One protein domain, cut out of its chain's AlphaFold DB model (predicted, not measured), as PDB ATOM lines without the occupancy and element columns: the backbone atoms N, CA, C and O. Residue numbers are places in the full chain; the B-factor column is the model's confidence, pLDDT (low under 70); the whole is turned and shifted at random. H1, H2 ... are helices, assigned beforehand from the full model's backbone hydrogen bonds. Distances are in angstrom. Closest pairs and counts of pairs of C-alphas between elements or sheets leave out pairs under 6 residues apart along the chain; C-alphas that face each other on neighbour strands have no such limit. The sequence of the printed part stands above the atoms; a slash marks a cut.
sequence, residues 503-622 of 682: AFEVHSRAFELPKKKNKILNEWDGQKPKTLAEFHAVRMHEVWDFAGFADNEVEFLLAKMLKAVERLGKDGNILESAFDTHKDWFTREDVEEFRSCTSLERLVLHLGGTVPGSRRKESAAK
ATOM      1  N   ALA A 503     -21.865  -4.742 213.705       74.00
ATOM      2  CA  ALA A 503     -21.226  -5.652 214.641       74.00
ATOM      3  C   ALA A 503     -19.742  -5.727 214.269       74.00
ATOM      4  O   ALA A 503     -19.416  -5.795 213.087       74.00
ATOM      5  N   PHE A 504     -18.874  -5.697 215.276       76.88
ATOM      6  CA  PHE A 504     -17.432  -5.851 215.121       76.88
ATOM      7  C   PHE A 504     -16.988  -7.121 215.834       76.88
ATOM      8  O   PHE A 504     -17.497  -7.431 216.914       76.88
ATOM      9  N   GLU A 505     -16.022  -7.821 215.256       75.38
ATOM     10  CA  GLU A 505     -15.318  -8.891 215.955       75.38
ATOM     11  C   GLU A 505     -14.323  -8.294 216.963       75.38
ATOM     12  O   GLU A 505     -13.897  -7.139 216.847       75.38
ATOM     13  N   VAL A 506     -13.968  -9.059 217.995       67.31
ATOM     14  CA  VAL A 506     -12.946  -8.634 218.963       67.31
ATOM     15  C   VAL A 506     -11.603  -8.547 218.233       67.31
ATOM     16  O   VAL A 506     -11.313  -9.398 217.399       67.31
ATOM     17  N   HIS A 507     -10.799  -7.520 218.517       74.81
ATOM     18  CA  HIS A 507      -9.558  -7.197 217.794       74.81
ATOM     19  C   HIS A 507      -9.726  -6.766 216.326       74.81
ATOM     20  O   HIS A 507      -8.726  -6.547 215.651       74.81
ATOM     21  N   SER A 508     -10.957  -6.579 215.838       81.88
ATOM     22  CA  SER A 508     -11.229  -6.092 214.481       81.88
ATOM     23  C   SER A 508     -12.133  -4.863 214.493       81.88
ATOM     24  O   SER A 508     -13.056  -4.743 215.304       81.88
ATOM     25  N   ARG A 509     -11.879  -3.939 213.565       86.81
ATOM     26  CA  ARG A 509     -12.748  -2.793 213.263       86.81
ATOM     27  C   ARG A 509     -13.194  -2.780 211.795       86.81
ATOM     28  O   ARG A 509     -13.812  -1.808 211.351       86.81
ATOM     29  N   ALA A 510     -12.970  -3.884 211.084       85.12
ATOM     30  CA  ALA A 510     -13.435  -4.077 209.724       85.12
ATOM     31  C   ALA A 510     -14.952  -4.302 209.724       85.12
ATOM     32  O   ALA A 510     -15.492  -5.051 210.540       85.12
ATOM     33  N   PHE A 511     -15.651  -3.648 208.800       82.75
ATOM     34  CA  PHE A 511     -17.087  -3.824 208.594       82.75
ATOM     35  C   PHE A 511     -17.437  -3.473 207.143       82.75
ATOM     36  O   PHE A 511     -17.030  -2.427 206.637       82.75
ATOM     37  N   GLU A 512     -18.190  -4.336 206.461       76.94
ATOM     38  CA  GLU A 512     -18.616  -4.109 205.077       76.94
ATOM     39  C   GLU A 512     -20.078  -3.660 205.010       76.94
ATOM     40  O   GLU A 512     -20.981  -4.344 205.502       76.94
ATOM     41  N   LEU A 513     -20.344  -2.544 204.324       76.31
ATOM     42  CA  LEU A 513     -21.713  -2.177 203.972       76.31
ATOM     43  C   LEU A 513     -22.244  -3.054 202.818       76.31
ATOM     44  O   LEU A 513     -21.490  -3.385 201.898       76.31
ATOM     45  N   PRO A 514     -23.553  -3.396 202.797       69.44
ATOM     46  CA  PRO A 514     -24.142  -4.226 201.748       69.44
ATOM     47  C   PRO A 514     -23.885  -3.691 200.329       69.44
ATOM     48  O   PRO A 514     -24.220  -2.549 200.014       69.44
ATOM     49  N   LYS A 515     -23.375  -4.568 199.449       57.25
ATOM     50  CA  LYS A 515     -22.758  -4.282 198.130       57.25
ATOM     51  C   LYS A 515     -23.560  -3.439 197.114       57.25
ATOM     52  O   LYS A 515     -23.042  -3.135 196.046       57.25
ATOM     53  N   LYS A 516     -24.809  -3.050 197.400       57.00
ATOM     54  CA  LYS A 516     -25.652  -2.208 196.524       57.00
ATOM     55  C   LYS A 516     -25.430  -0.692 196.670       57.00
ATOM     56  O   LYS A 516     -26.103   0.058 195.967       57.00
ATOM     57  N   LYS A 517     -24.518  -0.218 197.532       53.81
ATOM     58  CA  LYS A 517     -24.134   1.207 197.611       53.81
ATOM     59  C   LYS A 517     -22.613   1.407 197.717       53.81
ATOM     60  O   LYS A 517     -21.971   0.785 198.547       53.81
ATOM     61  N   ASN A 518     -22.103   2.302 196.865       59.97
ATOM     62  CA  ASN A 518     -20.799   2.988 196.845       59.97
ATOM     63  C   ASN A 518     -19.557   2.299 197.456       59.97
ATOM     64  O   ASN A 518     -19.354   2.340 198.668       59.97
ATOM     65  N   LYS A 519     -18.604   1.913 196.584       63.38
ATOM     66  CA  LYS A 519     -17.187   1.644 196.941       63.38
ATOM     67  C   LYS A 519     -16.583   2.721 197.865       63.38
ATOM     68  O   LYS A 519     -15.883   2.384 198.810       63.38
ATOM     69  N   ILE A 520     -16.958   3.983 197.623       66.44
ATOM     70  CA  ILE A 520     -16.546   5.220 198.325       66.44
ATOM     71  C   ILE A 520     -16.745   5.159 199.859       66.44
ATOM     72  O   ILE A 520     -16.203   5.991 200.576       66.44
ATOM     73  N   LEU A 521     -17.541   4.215 200.382       75.56
ATOM     74  CA  LEU A 521     -17.802   4.057 201.820       75.56
ATOM     75  C   LEU A 521     -17.057   2.884 202.479       75.56
ATOM     76  O   LEU A 521     -17.027   2.808 203.706       75.56
ATOM     77  N   ASN A 522     -16.495   1.963 201.698       74.75
ATOM     78  CA  ASN A 522     -15.831   0.770 202.230       74.75
ATOM     79  C   ASN A 522     -14.303   0.899 202.177       74.75
ATOM     80  O   ASN A 522     -13.640   0.459 203.107       74.75
ATOM     81  N   GLU A 523     -13.758   1.539 201.139       72.12
ATOM     82  CA  GLU A 523     -12.313   1.726 200.958       72.12
ATOM     83  C   GLU A 523     -12.012   3.153 200.489       72.12
ATOM     84  O   GLU A 523     -12.749   3.720 199.676       72.12
ATOM     85  N   TRP A 524     -10.924   3.736 200.998       79.00
ATOM     86  CA  TRP A 524     -10.407   5.014 200.511       79.00
ATOM     87  C   TRP A 524      -9.560   4.778 199.256       79.00
ATOM     88  O   TRP A 524      -8.520   4.130 199.318       79.00
ATOM     89  N   ASP A 525      -9.998   5.317 198.120       70.75
ATOM     90  CA  ASP A 525      -9.361   5.136 196.805       70.75
ATOM     91  C   ASP A 525      -8.194   6.103 196.528       70.75
ATOM     92  O   ASP A 525      -7.622   6.098 195.437       70.75
ATOM     93  N   GLY A 526      -7.840   6.948 197.502       69.38
ATOM     94  CA  GLY A 526      -6.762   7.930 197.388       69.38
ATOM     95  C   GLY A 526      -7.053   9.113 196.456       69.38
ATOM     96  O   GLY A 526      -6.162   9.938 196.238       69.38
ATOM     97  N   GLN A 527      -8.262   9.233 195.892       64.06
ATOM     98  CA  GLN A 527      -8.543  10.267 194.897       64.06
ATOM     99  C   GLN A 527      -8.745  11.655 195.523       64.06
ATOM    100  O   GLN A 527      -9.611  11.888 196.371       64.06
ATOM    101  N   LYS A 528      -7.982  12.634 195.019       57.56
ATOM    102  CA  LYS A 528      -8.268  14.059 195.237       57.56
ATOM    103  C   LYS A 528      -9.661  14.370 194.654       57.56
ATOM    104  O   LYS A 528      -9.928  13.951 193.529       57.56
ATOM    105  N   PRO A 529     -10.534  15.111 195.362       55.44
ATOM    106  CA  PRO A 529     -10.178  16.085 196.399       55.44
ATOM    107  C   PRO A 529     -10.306  15.629 197.866       55.44
ATOM    108  O   PRO A 529      -9.963  16.424 198.732       55.44
ATOM    109  N   LYS A 530     -10.786  14.416 198.177       68.25
ATOM    110  CA  LYS A 530     -11.212  14.076 199.551       68.25
ATOM    111  C   LYS A 530     -10.060  13.698 200.482       68.25
ATOM    112  O   LYS A 530      -9.331  12.741 200.213       68.25
ATOM    113  N   THR A 531      -9.943  14.369 201.628       84.44
ATOM    114  CA  THR A 531      -9.021  13.929 202.688       84.44
ATOM    115  C   THR A 531      -9.489  12.627 203.354       84.44
ATOM    116  O   THR A 531     -10.662  12.252 203.307       84.44
ATOM    117  N   LEU A 532      -8.570  11.930 204.031       87.12
ATOM    118  CA  LEU A 532      -8.906  10.731 204.809       87.12
ATOM    119  C   LEU A 532      -9.883  11.050 205.962       87.12
ATOM    120  O   LEU A 532     -10.730  10.226 206.303       87.12
ATOM    121  N   ALA A 533      -9.811  12.260 206.528       89.56
ATOM    122  CA  ALA A 533     -10.741  12.725 207.555       89.56
ATOM    123  C   ALA A 533     -12.157  12.945 206.995       89.56
ATOM    124  O   ALA A 533     -13.111  12.460 207.598       89.56
ATOM    125  N   GLU A 534     -12.296  13.578 205.823       89.00
ATOM    126  CA  GLU A 534     -13.580  13.693 205.110       89.00
ATOM    127  C   GLU A 534     -14.158  12.322 204.743       89.00
ATOM    128  O   GLU A 534     -15.357  12.098 204.886       89.00
ATOM    129  N   PHE A 535     -13.322  11.381 204.290       89.06
ATOM    130  CA  PHE A 535     -13.743  10.009 203.996       89.06
ATOM    131  C   PHE A 535     -14.356   9.336 205.230       89.06
ATOM    132  O   PHE A 535     -15.482   8.838 205.160       89.06
ATOM    133  N   HIS A 536     -13.673   9.383 206.380       89.62
ATOM    134  CA  HIS A 536     -14.233   8.869 207.632       89.62
ATOM    135  C   HIS A 536     -15.466   9.654 208.082       89.62
ATOM    136  O   HIS A 536     -16.438   9.031 208.495       89.62
ATOM    137  N   ALA A 537     -15.494  10.982 207.942       89.88
ATOM    138  CA  ALA A 537     -16.663  11.787 208.292       89.88
ATOM    139  C   ALA A 537     -17.886  11.381 207.456       89.88
ATOM    140  O   ALA A 537     -18.944  11.113 208.015       89.88
ATOM    141  N   VAL A 538     -17.739  11.228 206.135       87.88
ATOM    142  CA  VAL A 538     -18.809  10.773 205.231       87.88
ATOM    143  C   VAL A 538     -19.273   9.354 205.575       87.88
ATOM    144  O   VAL A 538     -20.477   9.115 205.647       87.88
ATOM    145  N   ARG A 539     -18.352   8.417 205.839       87.56
ATOM    146  CA  ARG A 539     -18.696   7.055 206.296       87.56
ATOM    147  C   ARG A 539     -19.485   7.083 207.591       87.56
ATOM    148  O   ARG A 539     -20.524   6.436 207.708       87.56
ATOM    149  N   MET A 540     -19.007   7.854 208.558       88.19
ATOM    150  CA  MET A 540     -19.632   7.952 209.860       88.19
ATOM    151  C   MET A 540     -20.999   8.640 209.780       88.19
ATOM    152  O   MET A 540     -21.939   8.129 210.374       88.19
ATOM    153  N   HIS A 541     -21.157   9.711 209.001       86.44
ATOM    154  CA  HIS A 541     -22.446  10.373 208.762       86.44
ATOM    155  C   HIS A 541     -23.423   9.556 207.902       86.44
ATOM    156  O   HIS A 541     -24.618   9.826 207.936       86.44
ATOM    157  N   GLU A 542     -22.972   8.555 207.142       86.75
ATOM    158  CA  GLU A 542     -23.868   7.644 206.411       86.75
ATOM    159  C   GLU A 542     -24.511   6.595 207.336       86.75
ATOM    160  O   GLU A 542     -25.588   6.068 207.022       86.75
ATOM    161  N   VAL A 543     -23.874   6.307 208.478       84.44
ATOM    162  CA  VAL A 543     -24.211   5.181 209.363       84.44
ATOM    163  C   VAL A 543     -24.668   5.615 210.760       84.44
ATOM    164  O   VAL A 543     -25.597   5.007 211.291       84.44
ATOM    165  N   TRP A 544     -24.094   6.672 211.336       85.50
ATOM    166  CA  TRP A 544     -24.382   7.164 212.687       85.50
ATOM    167  C   TRP A 544     -25.107   8.521 212.675       85.50
ATOM    168  O   TRP A 544     -24.777   9.424 211.908       85.50
ATOM    169  N   ASP A 545     -26.082   8.684 213.569       79.75
ATOM    170  CA  ASP A 545     -26.650   9.982 213.941       79.75
ATOM    171  C   ASP A 545     -25.563  10.794 214.662       79.75
ATOM    172  O   ASP A 545     -24.936  10.281 215.587       79.75
ATOM    173  N   PHE A 546     -25.352  12.057 214.278       76.19
ATOM    174  CA  PHE A 546     -24.405  12.996 214.903       76.19
ATOM    175  C   PHE A 546     -25.081  14.212 215.555       76.19
ATOM    176  O   PHE A 546     -24.438  15.226 215.820       76.19
ATOM    177  N   ALA A 547     -26.373  14.121 215.891       69.62
ATOM    178  CA  ALA A 547     -27.053  15.152 216.670       69.62
ATOM    179  C   ALA A 547     -26.250  15.523 217.938       69.62
ATOM    180  O   ALA A 547     -25.858  14.647 218.722       69.62
ATOM    181  N   GLY A 548     -26.003  16.827 218.121       64.25
ATOM    182  CA  GLY A 548     -25.176  17.387 219.203       64.25
ATOM    183  C   GLY A 548     -23.712  17.692 218.834       64.25
ATOM    184  O   GLY A 548     -22.943  18.110 219.705       64.25
ATOM    185  N   PHE A 549     -23.321  17.498 217.575       70.44
ATOM    186  CA  PHE A 549     -22.061  17.981 217.001       70.44
ATOM    187  C   PHE A 549     -22.320  19.198 216.106       70.44
ATOM    188  O   PHE A 549     -23.395  19.301 215.514       70.44
ATOM    189  N   ALA A 550     -21.358  20.119 216.022       73.69
ATOM    190  CA  ALA A 550     -21.391  21.196 215.030       73.69
ATOM    191  C   ALA A 550     -20.935  20.685 213.650       73.69
ATOM    192  O   ALA A 550     -20.156  19.735 213.576       73.69
ATOM    193  N   ASP A 551     -21.383  21.338 212.574       67.69
ATOM    194  CA  ASP A 551     -21.315  20.829 211.191       67.69
ATOM    195  C   ASP A 551     -19.926  20.314 210.757       67.69
ATOM    196  O   ASP A 551     -19.831  19.261 210.134       67.69
ATOM    197  N   ASN A 552     -18.844  20.995 211.160       81.31
ATOM    198  CA  ASN A 552     -17.458  20.631 210.809       81.31
ATOM    199  C   ASN A 552     -16.672  19.982 211.975       81.31
ATOM    200  O   ASN A 552     -15.465  19.753 211.881       81.31
ATOM    201  N   GLU A 553     -17.317  19.719 213.114       84.38
ATOM    202  CA  GLU A 553     -16.647  19.239 214.332       84.38
ATOM    203  C   GLU A 553     -16.183  17.782 214.206       84.38
ATOM    204  O   GLU A 553     -15.108  17.430 214.693       84.38
ATOM    205  N   VAL A 554     -16.970  16.943 213.524       87.12
ATOM    206  CA  VAL A 554     -16.689  15.508 213.345       87.12
ATOM    207  C   VAL A 554     -15.423  15.298 212.512       87.12
ATOM    208  O   VAL A 554     -14.522  14.579 212.941       87.12
ATOM    209  N   GLU A 555     -15.298  15.982 211.373       91.44
ATOM    210  CA  GLU A 555     -14.117  15.917 210.502       91.44
ATOM    211  C   GLU A 555     -12.842  16.383 211.229       91.44
ATOM    212  O   GLU A 555     -11.810  15.706 211.202       91.44
ATOM    213  N   PHE A 556     -12.925  17.493 211.969       90.31
ATOM    214  CA  PHE A 556     -11.811  18.025 212.759       90.31
ATOM    215  C   PHE A 556     -11.359  17.078 213.881       90.31
ATOM    216  O   PHE A 556     -10.159  16.969 214.161       90.31
ATOM    217  N   LEU A 557     -12.299  16.387 214.535       90.12
ATOM    218  CA  LEU A 557     -11.985  15.355 215.522       90.12
ATOM    219  C   LEU A 557     -11.336  14.140 214.850       90.12
ATOM    220  O   LEU A 557     -10.281  13.702 215.306       90.12
ATOM    221  N   LEU A 558     -11.879  13.659 213.729       93.31
ATOM    222  CA  LEU A 558     -11.336  12.521 212.983       93.31
ATOM    223  C   LEU A 558      -9.914  12.776 212.467       93.31
ATOM    224  O   LEU A 558      -9.043  11.923 212.631       93.31
ATOM    225  N   ALA A 559      -9.623  13.978 211.962       91.81
ATOM    226  CA  ALA A 559      -8.270  14.382 211.566       91.81
ATOM    227  C   ALA A 559      -7.250  14.320 212.724       91.81
ATOM    228  O   ALA A 559      -6.051  14.122 212.499       91.81
ATOM    229  N   LYS A 560      -7.702  14.485 213.975       92.88
ATOM    230  CA  LYS A 560      -6.874  14.313 215.178       92.88
ATOM    231  C   LYS A 560      -6.833  12.865 215.668       92.88
ATOM    232  O   LYS A 560      -5.786  12.451 216.157       92.88
ATOM    233  N   MET A 561      -7.929  12.116 215.536       93.69
ATOM    234  CA  MET A 561      -8.013  10.698 215.905       93.69
ATOM    235  C   MET A 561      -7.112   9.837 215.020       93.69
ATOM    236  O   MET A 561      -6.345   9.047 215.555       93.69
ATOM    237  N   LEU A 562      -7.105  10.057 213.701       93.31
ATOM    238  CA  LEU A 562      -6.186   9.394 212.763       93.31
ATOM    239  C   LEU A 562      -4.720   9.577 213.201       93.31
ATOM    240  O   LEU A 562      -4.009   8.605 213.443       93.31
ATOM    241  N   LYS A 563      -4.317  10.826 213.472       91.38
ATOM    242  CA  LYS A 563      -2.986  11.172 214.010       91.38
ATOM    243  C   LYS A 563      -2.707  10.624 215.414       91.38
ATOM    244  O   LYS A 563      -1.553  10.656 215.843       91.38
ATOM    245  N   ALA A 564      -3.728  10.212 216.164       89.38
ATOM    246  CA  ALA A 564      -3.573   9.561 217.462       89.38
ATOM    247  C   ALA A 564      -3.405   8.043 217.298       89.38
ATOM    248  O   ALA A 564      -2.517   7.483 217.929       89.38
ATOM    249  N   VAL A 565      -4.164   7.401 216.402       91.38
ATOM    250  CA  VAL A 565      -4.000   5.980 216.041       91.38
ATOM    251  C   VAL A 565      -2.609   5.715 215.459       91.38
ATOM    252  O   VAL A 565      -1.920   4.820 215.940       91.38
ATOM    253  N   GLU A 566      -2.134   6.553 214.530       89.06
ATOM    254  CA  GLU A 566      -0.762   6.469 213.992       89.06
ATOM    255  C   GLU A 566       0.320   6.501 215.085       89.06
ATOM    256  O   GLU A 566       1.356   5.852 214.957       89.06
ATOM    257  N   ARG A 567       0.104   7.271 216.161       87.81
ATOM    258  CA  ARG A 567       1.028   7.313 217.306       87.81
ATOM    259  C   ARG A 567       0.885   6.082 218.181       87.81
ATOM    260  O   ARG A 567       1.895   5.540 218.587       87.81
ATOM    261  N   LEU A 568      -0.340   5.625 218.445       86.38
ATOM    262  CA  LEU A 568      -0.584   4.429 219.253       86.38
ATOM    263  C   LEU A 568       0.086   3.186 218.651       86.38
ATOM    264  O   LEU A 568       0.612   2.384 219.419       86.38
ATOM    265  N   GLY A 569       0.120   3.063 217.318       86.56
ATOM    266  CA  GLY A 569       0.903   2.037 216.618       86.56
ATOM    267  C   GLY A 569       2.413   2.206 216.827       86.56
ATOM    268  O   GLY A 569       3.061   1.317 217.372       86.56
ATOM    269  N   LYS A 570       2.961   3.385 216.494       87.88
ATOM    270  CA  LYS A 570       4.403   3.693 216.632       87.88
ATOM    271  C   LYS A 570       4.936   3.592 218.065       87.88
ATOM    272  O   LYS A 570       6.081   3.206 218.274       87.88
ATOM    273  N   ASP A 571       4.112   3.954 219.044       85.06
ATOM    274  CA  ASP A 571       4.420   3.889 220.474       85.06
ATOM    275  C   ASP A 571       4.209   2.462 221.047       85.06
ATOM    276  O   ASP A 571       4.384   2.257 222.246       85.06
ATOM    277  N   GLY A 572       3.811   1.476 220.225       83.38
ATOM    278  CA  GLY A 572       3.625   0.070 220.616       83.38
ATOM    279  C   GLY A 572       2.401  -0.212 221.498       83.38
ATOM    280  O   GLY A 572       2.292  -1.289 222.079       83.38
ATOM    281  N   ASN A 573       1.474   0.744 221.622       81.69
ATOM    282  CA  ASN A 573       0.264   0.604 222.439       81.69
ATOM    283  C   ASN A 573      -0.808  -0.255 221.749       81.69
ATOM    284  O   ASN A 573      -1.598  -0.908 222.422       81.69
ATOM    285  N   ILE A 574      -0.819  -0.280 220.415       84.56
ATOM    286  CA  ILE A 574      -1.535  -1.256 219.580       84.56
ATOM    287  C   ILE A 574      -0.538  -1.830 218.565       84.56
ATOM    288  O   ILE A 574       0.452  -1.174 218.247       84.56
ATOM    289  N   LEU A 575      -0.791  -3.028 218.031       84.44
ATOM    290  CA  LEU A 575      -0.027  -3.516 216.876       84.44
ATOM    291  C   LEU A 575      -0.271  -2.569 215.689       84.44
ATOM    292  O   LEU A 575      -1.408  -2.148 215.479       84.44
ATOM    293  N   GLU A 576       0.752  -2.253 214.891       77.56
ATOM    294  CA  GLU A 576       0.598  -1.324 213.753       77.56
ATOM    295  C   GLU A 576      -0.450  -1.803 212.731       77.56
ATOM    296  O   GLU A 576      -1.127  -0.989 212.111       77.56
ATOM    297  N   SER A 577      -0.646  -3.120 212.612       80.25
ATOM    298  CA  SER A 577      -1.670  -3.744 211.767       80.25
ATOM    299  C   SER A 577      -3.031  -3.954 212.452       80.25
ATOM    300  O   SER A 577      -3.895  -4.597 211.865       80.25
ATOM    301  N   ALA A 578      -3.232  -3.491 213.693       82.75
ATOM    302  CA  ALA A 578      -4.500  -3.669 214.413       82.75
ATOM    303  C   ALA A 578      -5.582  -2.652 214.018       82.75
ATOM    304  O   ALA A 578      -6.739  -2.842 214.381       82.75
ATOM    305  N   PHE A 579      -5.234  -1.568 213.317       89.88
ATOM    306  CA  PHE A 579      -6.219  -0.629 212.780       89.88
ATOM    307  C   PHE A 579      -5.780  -0.086 211.416       89.88
ATOM    308  O   PHE A 579      -4.934   0.806 211.337       89.88
ATOM    309  N   ASP A 580      -6.374  -0.598 210.338       88.75
ATOM    310  CA  ASP A 580      -6.175  -0.088 208.980       88.75
ATOM    311  C   ASP A 580      -6.979   1.207 208.803       88.75
ATOM    312  O   ASP A 580      -8.195   1.197 208.597       88.75
ATOM    313  N   THR A 581      -6.297   2.352 208.843       88.19
ATOM    314  CA  THR A 581      -6.920   3.677 208.712       88.19
ATOM    315  C   THR A 581      -7.636   3.916 207.377       88.19
ATOM    316  O   THR A 581      -8.375   4.897 207.278       88.19
ATOM    317  N   HIS A 582      -7.486   3.048 206.373       86.12
ATOM    318  CA  HIS A 582      -8.169   3.141 205.079       86.12
ATOM    319  C   HIS A 582      -9.420   2.256 204.966       86.12
ATOM    320  O   HIS A 582     -10.227   2.480 204.058       86.12
ATOM    321  N   LYS A 583      -9.601   1.285 205.875       84.06
ATOM    322  CA  LYS A 583     -10.675   0.272 205.816       84.06
ATOM    323  C   LYS A 583     -11.474   0.139 207.106       84.06
ATOM    324  O   LYS A 583     -12.694  -0.017 207.055       84.06
ATOM    325  N   ASP A 584     -10.828   0.251 208.257       89.50
ATOM    326  CA  ASP A 584     -11.486   0.091 209.548       89.50
ATOM    327  C   ASP A 584     -12.401   1.268 209.889       89.50
ATOM    328  O   ASP A 584     -12.316   2.360 209.317       89.50
ATOM    329  N   TRP A 585     -13.335   1.028 210.806       90.06
ATOM    330  CA  TRP A 585     -14.341   1.997 211.220       90.06
ATOM    331  C   TRP A 585     -14.062   2.544 212.616       90.06
ATOM    332  O   TRP A 585     -13.971   1.801 213.594       90.06
ATOM    333  N   PHE A 586     -14.075   3.871 212.725       90.50
ATOM    334  CA  PHE A 586     -14.389   4.534 213.986       90.50
ATOM    335  C   PHE A 586     -15.895   4.433 214.276       90.50
ATOM    336  O   PHE A 586     -16.732   4.383 213.369       90.50
ATOM    337  N   THR A 587     -16.255   4.443 215.557       88.06
ATOM    338  CA  THR A 587     -17.641   4.534 216.040       88.06
ATOM    339  C   THR A 587     -17.928   5.918 216.608       88.06
ATOM    340  O   THR A 587     -17.009   6.649 216.985       88.06
ATOM    341  N   ARG A 588     -19.214   6.293 216.712       84.12
ATOM    342  CA  ARG A 588     -19.605   7.548 217.382       84.12
ATOM    343  C   ARG A 588     -19.013   7.639 218.794       84.12
ATOM    344  O   ARG A 588     -18.617   8.722 219.210       84.12
ATOM    345  N   GLU A 589     -18.915   6.516 219.507       82.19
ATOM    346  CA  GLU A 589     -18.364   6.487 220.864       82.19
ATOM    347  C   GLU A 589     -16.870   6.826 220.907       82.19
ATOM    348  O   GLU A 589     -16.455   7.542 221.815       82.19
ATOM    349  N   ASP A 590     -16.080   6.385 219.920       83.81
ATOM    350  CA  ASP A 590     -14.656   6.740 219.827       83.81
ATOM    351  C   ASP A 590     -14.493   8.256 219.572       83.81
ATOM    352  O   ASP A 590     -13.614   8.901 220.145       83.81
ATOM    353  N   VAL A 591     -15.382   8.854 218.765       84.31
ATOM    354  CA  VAL A 591     -15.406  10.308 218.503       84.31
ATOM    355  C   VAL A 591     -15.854  11.100 219.740       84.31
ATOM    356  O   VAL A 591     -15.278  12.145 220.037       84.31
ATOM    357  N   GLU A 592     -16.847  10.622 220.497       77.75
ATOM    358  CA  GLU A 592     -17.291  11.248 221.756       77.75
ATOM    359  C   GLU A 592     -16.248  11.131 222.878       77.75
ATOM    360  O   GLU A 592     -16.026  12.090 223.629       77.75
ATOM    361  N   GLU A 593     -15.561   9.990 222.981       73.88
ATOM    362  CA  GLU A 593     -14.410   9.825 223.868       73.88
ATOM    363  C   GLU A 593     -13.324  10.842 223.501       73.88
ATOM    364  O   GLU A 593     -12.939  11.676 224.326       73.88
ATOM    365  N   PHE A 594     -12.912  10.880 222.232       79.81
ATOM    366  CA  PHE A 594     -11.868  11.792 221.791       79.81
ATOM    367  C   PHE A 594     -12.259  13.274 221.933       79.81
ATOM    368  O   PHE A 594     -11.422  14.100 222.299       79.81
ATOM    369  N   ARG A 595     -13.534  13.629 221.728       81.19
ATOM    370  CA  ARG A 595     -14.066  14.978 221.992       81.19
ATOM    371  C   ARG A 595     -13.949  15.369 223.467       81.19
ATOM    372  O   ARG A 595     -13.630  16.515 223.766       81.19
ATOM    373  N   SER A 596     -14.224  14.435 224.379       65.38
ATOM    374  CA  SER A 596     -14.343  14.719 225.816       65.38
ATOM    375  C   SER A 596     -13.023  14.641 226.588       65.38
ATOM    376  O   SER A 596     -12.797  15.467 227.473       65.38
ATOM    377  N   CYS A 597     -12.138  13.694 226.263       63.53
ATOM    378  CA  CYS A 597     -10.855  13.510 226.951       63.53
ATOM    379  C   CYS A 597      -9.633  13.491 226.018       63.53
ATOM    380  O   CYS A 597      -8.497  13.481 226.498       63.53
ATOM    381  N   THR A 598      -9.817  13.544 224.692       75.19
ATOM    382  CA  THR A 598      -8.746  13.413 223.680       75.19
ATOM    383  C   THR A 598      -7.910  12.134 223.831       75.19
ATOM    384  O   THR A 598      -6.702  12.134 223.572       75.19
ATOM    385  N   SER A 599      -8.582  11.064 224.264       76.25
ATOM    386  CA  SER A 599      -8.077   9.697 224.417       76.25
ATOM    387  C   SER A 599      -8.837   8.738 223.490       76.25
ATOM    388  O   SER A 599      -9.857   9.119 222.912       76.25
ATOM    389  N   LEU A 600      -8.308   7.527 223.319       81.31
ATOM    390  CA  LEU A 600      -8.873   6.440 222.500       81.31
ATOM    391  C   LEU A 600      -8.774   5.100 223.256       81.31
ATOM    392  O   LEU A 600      -8.437   4.067 222.682       81.31
ATOM    393  N   GLU A 601      -9.004   5.116 224.566       75.19
ATOM    394  CA  GLU A 601      -8.803   3.977 225.469       75.19
ATOM    395  C   GLU A 601      -9.723   2.814 225.097       75.19
ATOM    396  O   GLU A 601      -9.274   1.669 225.071       75.19
ATOM    397  N   ARG A 602     -10.983   3.088 224.720       73.88
ATOM    398  CA  ARG A 602     -11.905   2.040 224.242       73.88
ATOM    399  C   ARG A 602     -11.431   1.397 222.950       73.88
ATOM    400  O   ARG A 602     -11.525   0.179 222.816       73.88
ATOM    401  N   LEU A 603     -10.923   2.195 222.010       82.00
ATOM    402  CA  LEU A 603     -10.386   1.683 220.755       82.00
ATOM    403  C   LEU A 603      -9.165   0.800 221.021       82.00
ATOM    404  O   LEU A 603      -9.139  -0.330 220.548       82.00
ATOM    405  N   VAL A 604      -8.214   1.268 221.834       77.19
ATOM    406  CA  VAL A 604      -7.028   0.492 222.230       77.19
ATOM    407  C   VAL A 604      -7.430  -0.836 222.881       77.19
ATOM    408  O   VAL A 604      -6.943  -1.881 222.461       77.19
ATOM    409  N   LEU A 605      -8.369  -0.822 223.834       72.31
ATOM    410  CA  LEU A 605      -8.860  -2.037 224.497       72.31
ATOM    411  C   LEU A 605      -9.580  -2.996 223.535       72.31
ATOM    412  O   LEU A 605      -9.335  -4.198 223.592       72.31
ATOM    413  N   HIS A 606     -10.433  -2.493 222.631       74.62
ATOM    414  CA  HIS A 606     -11.121  -3.323 221.625       74.62
ATOM    415  C   HIS A 606     -10.130  -4.012 220.683       74.62
ATOM    416  O   HIS A 606     -10.344  -5.153 220.278       74.62
ATOM    417  N   LEU A 607      -9.029  -3.331 220.363       79.88
ATOM    418  CA  LEU A 607      -7.934  -3.852 219.548       79.88
ATOM    419  C   LEU A 607      -6.983  -4.785 220.320       79.88
ATOM    420  O   LEU A 607      -6.083  -5.366 219.724       79.88
ATOM    421  N   GLY A 608      -7.187  -4.994 221.626       72.75
ATOM    422  CA  GLY A 608      -6.304  -5.809 222.474       72.75
ATOM    423  C   GLY A 608      -4.973  -5.140 222.824       72.75
ATOM    424  O   GLY A 608      -4.029  -5.823 223.213       72.75
ATOM    425  N   GLY A 609      -4.885  -3.822 222.662       72.62
ATOM    426  CA  GLY A 609      -3.711  -3.029 222.995       72.62
ATOM    427  C   GLY A 609      -3.603  -2.661 224.477       72.62
ATOM    428  O   GLY A 609      -4.522  -2.847 225.276       72.62
ATOM    429  N   THR A 610      -2.463  -2.072 224.830       71.12
ATOM    430  CA  THR A 610      -2.186  -1.542 226.170       71.12
ATOM    431  C   THR A 610      -2.543  -0.061 226.218       71.12
ATOM    432  O   THR A 610      -2.021   0.735 225.442       71.12
ATOM    433  N   VAL A 611      -3.434   0.334 227.132       69.31
ATOM    434  CA  VAL A 611      -3.836   1.742 227.283       69.31
ATOM    435  C   VAL A 611      -2.638   2.579 227.763       69.31
ATOM    436  O   VAL A 611      -2.057   2.238 228.799       69.31
ATOM    437  N   PRO A 612      -2.279   3.685 227.077       58.09
ATOM    438  CA  PRO A 612      -1.183   4.543 227.509       58.09
ATOM    439  C   PRO A 612      -1.406   5.069 228.929       58.09
ATOM    440  O   PRO A 612      -2.496   5.534 229.275       58.09
ATOM    441  N   GLY A 613      -0.355   5.062 229.752       51.47
ATOM    442  CA  GLY A 613      -0.404   5.665 231.083       51.47
ATOM    443  C   GLY A 613      -0.846   7.131 230.998       51.47
ATOM    444  O   GLY A 613      -0.252   7.906 230.253       51.47
ATOM    445  N   SER A 614      -1.891   7.501 231.749       49.25
ATOM    446  CA  SER A 614      -2.656   8.741 231.529       49.25
ATOM    447  C   SER A 614      -1.793   9.993 231.289       49.25
ATOM    448  O   SER A 614      -0.775  10.206 231.952       49.25
ATOM    449  N   ARG A 615      -2.234  10.870 230.368       44.16
ATOM    450  CA  ARG A 615      -1.486  12.038 229.832       44.16
ATOM    451  C   ARG A 615      -0.740  12.916 230.847       44.16
ATOM    452  O   ARG A 615       0.223  13.584 230.468       44.16
ATOM    453  N   ARG A 616      -1.159  12.941 232.117       41.47
ATOM    454  CA  ARG A 616      -0.422  13.593 233.215       41.47
ATOM    455  C   ARG A 616       1.000  13.038 233.409       41.47
ATOM    456  O   ARG A 616       1.875  13.810 233.776       41.47
ATOM    457  N   LYS A 617       1.250  11.750 233.144       36.62
ATOM    458  CA  LYS A 617       2.587  11.134 233.250       36.62
ATOM    459  C   LYS A 617       3.437  11.372 231.997       36.62
ATOM    460  O   LYS A 617       4.582  11.804 232.107       36.62
ATOM    461  N   GLU A 618       2.869  11.180 230.806       33.53
ATOM    462  CA  GLU A 618       3.588  11.406 229.542       33.53
ATOM    463  C   GLU A 618       4.011  12.864 229.319       33.53
ATOM    464  O   GLU A 618       5.101  13.115 228.807       33.53
ATOM    465  N   SER A 619       3.169  13.839 229.677       39.47
ATOM    466  CA  SER A 619       3.490  15.260 229.455       39.47
ATOM    467  C   SER A 619       4.669  15.745 230.308       39.47
ATOM    468  O   SER A 619       5.452  16.574 229.840       39.47
ATOM    469  N   ALA A 620       4.856  15.179 231.505       39.94
ATOM    470  CA  ALA A 620       6.046  15.397 232.324       39.94
ATOM    471  C   ALA A 620       7.288  14.735 231.692       39.94
ATOM    472  O   ALA A 620       8.312  15.393 231.510       39.94
ATOM    473  N   ALA A 621       7.177  13.474 231.260       39.88
ATOM    474  CA  ALA A 621       8.280  12.735 230.640       39.88
ATOM    475  C   ALA A 621       8.756  13.350 229.305       39.88
ATOM    476  O   ALA A 621       9.959  13.475 229.072       39.88
ATOM    477  N   LYS A 622       7.832  13.792 228.438       42.56
ATOM    478  CA  LYS A 622       8.161  14.453 227.159       42.56
ATOM    479  C   LYS A 622       8.752  15.860 227.364       42.56
ATOM    480  O   LYS A 622       9.639  16.239 226.603       42.56
TER     481      LYS A 622
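AT A GLANCE: This is residues 503 to 622 of the 682 residues of an uncharacterized protein of Phaeosphaeria nodorum (strain SN15 / ATCC MYA-4574 / FGSC 10173) (UniProt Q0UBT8). One long helix, H2, makes the core, and H1 and H3 pack on its residues 554 to 562, H1 at a steep angle and H3 nearly square to it. The short H4 sits near H3, and residues 616 to 622 of H5 stick out. The printed part has 120 residues with five named helices, H1 to H5 in chain order, and no named strand; it is all helix by class, though named elements hold 54 residues, under half. It is compact, with a radius of gyration of the C-alphas of 14.6 A, yet elongated, spanning 49 by 30 by 28 A.

IN THESE COORDINATES: Start at Ala 503; residues 503 to 531 hold no named element. Find C-alpha 532 at (-8.906, 10.731, 204.809), where H1 begins and runs 16.9 A to residue 543. H2, residues 553 to 570, covers 26.3 A. H3, residues 588 to 597, covers 14.3 A; H4 is residues 601 to 606. H5, residues 615 to 622, ends at C-alpha 622, (8.161, 14.453, 227.159).

HOW THE PARTS SIT: Look at Ala 533 and Ala 559, whose C-alphas, 5.0 A apart, are the closest of H1 and H2; these touch at a steep tilt of 63 degrees, opposite ways, H1 with residues 532 to 537 alone. H3 touches H2, about perpendicular at 83 degrees, closest at C-alphas 591 and 557, 6.8 A. H4 is close to H3 but not clearly touching: C-alphas 603 and 590 are the closest, 6.7 A. H5 is apart from H1, H2, H3 and H4. In H1, H3 and H4 every O i to N i+4 pair is within hydrogen-bond range; H2 has 12 of 14, H5 3 of 4.

THE WHOLE: The farthest C-alphas, Lys 516 and Ala 620, are 51.0 A apart. The printed part has no cut; the link from H2 to H3 is long. Mean pLDDT of the printed part is 76.3, and residues 514 to 520 and 611 to 622 are among those under 70.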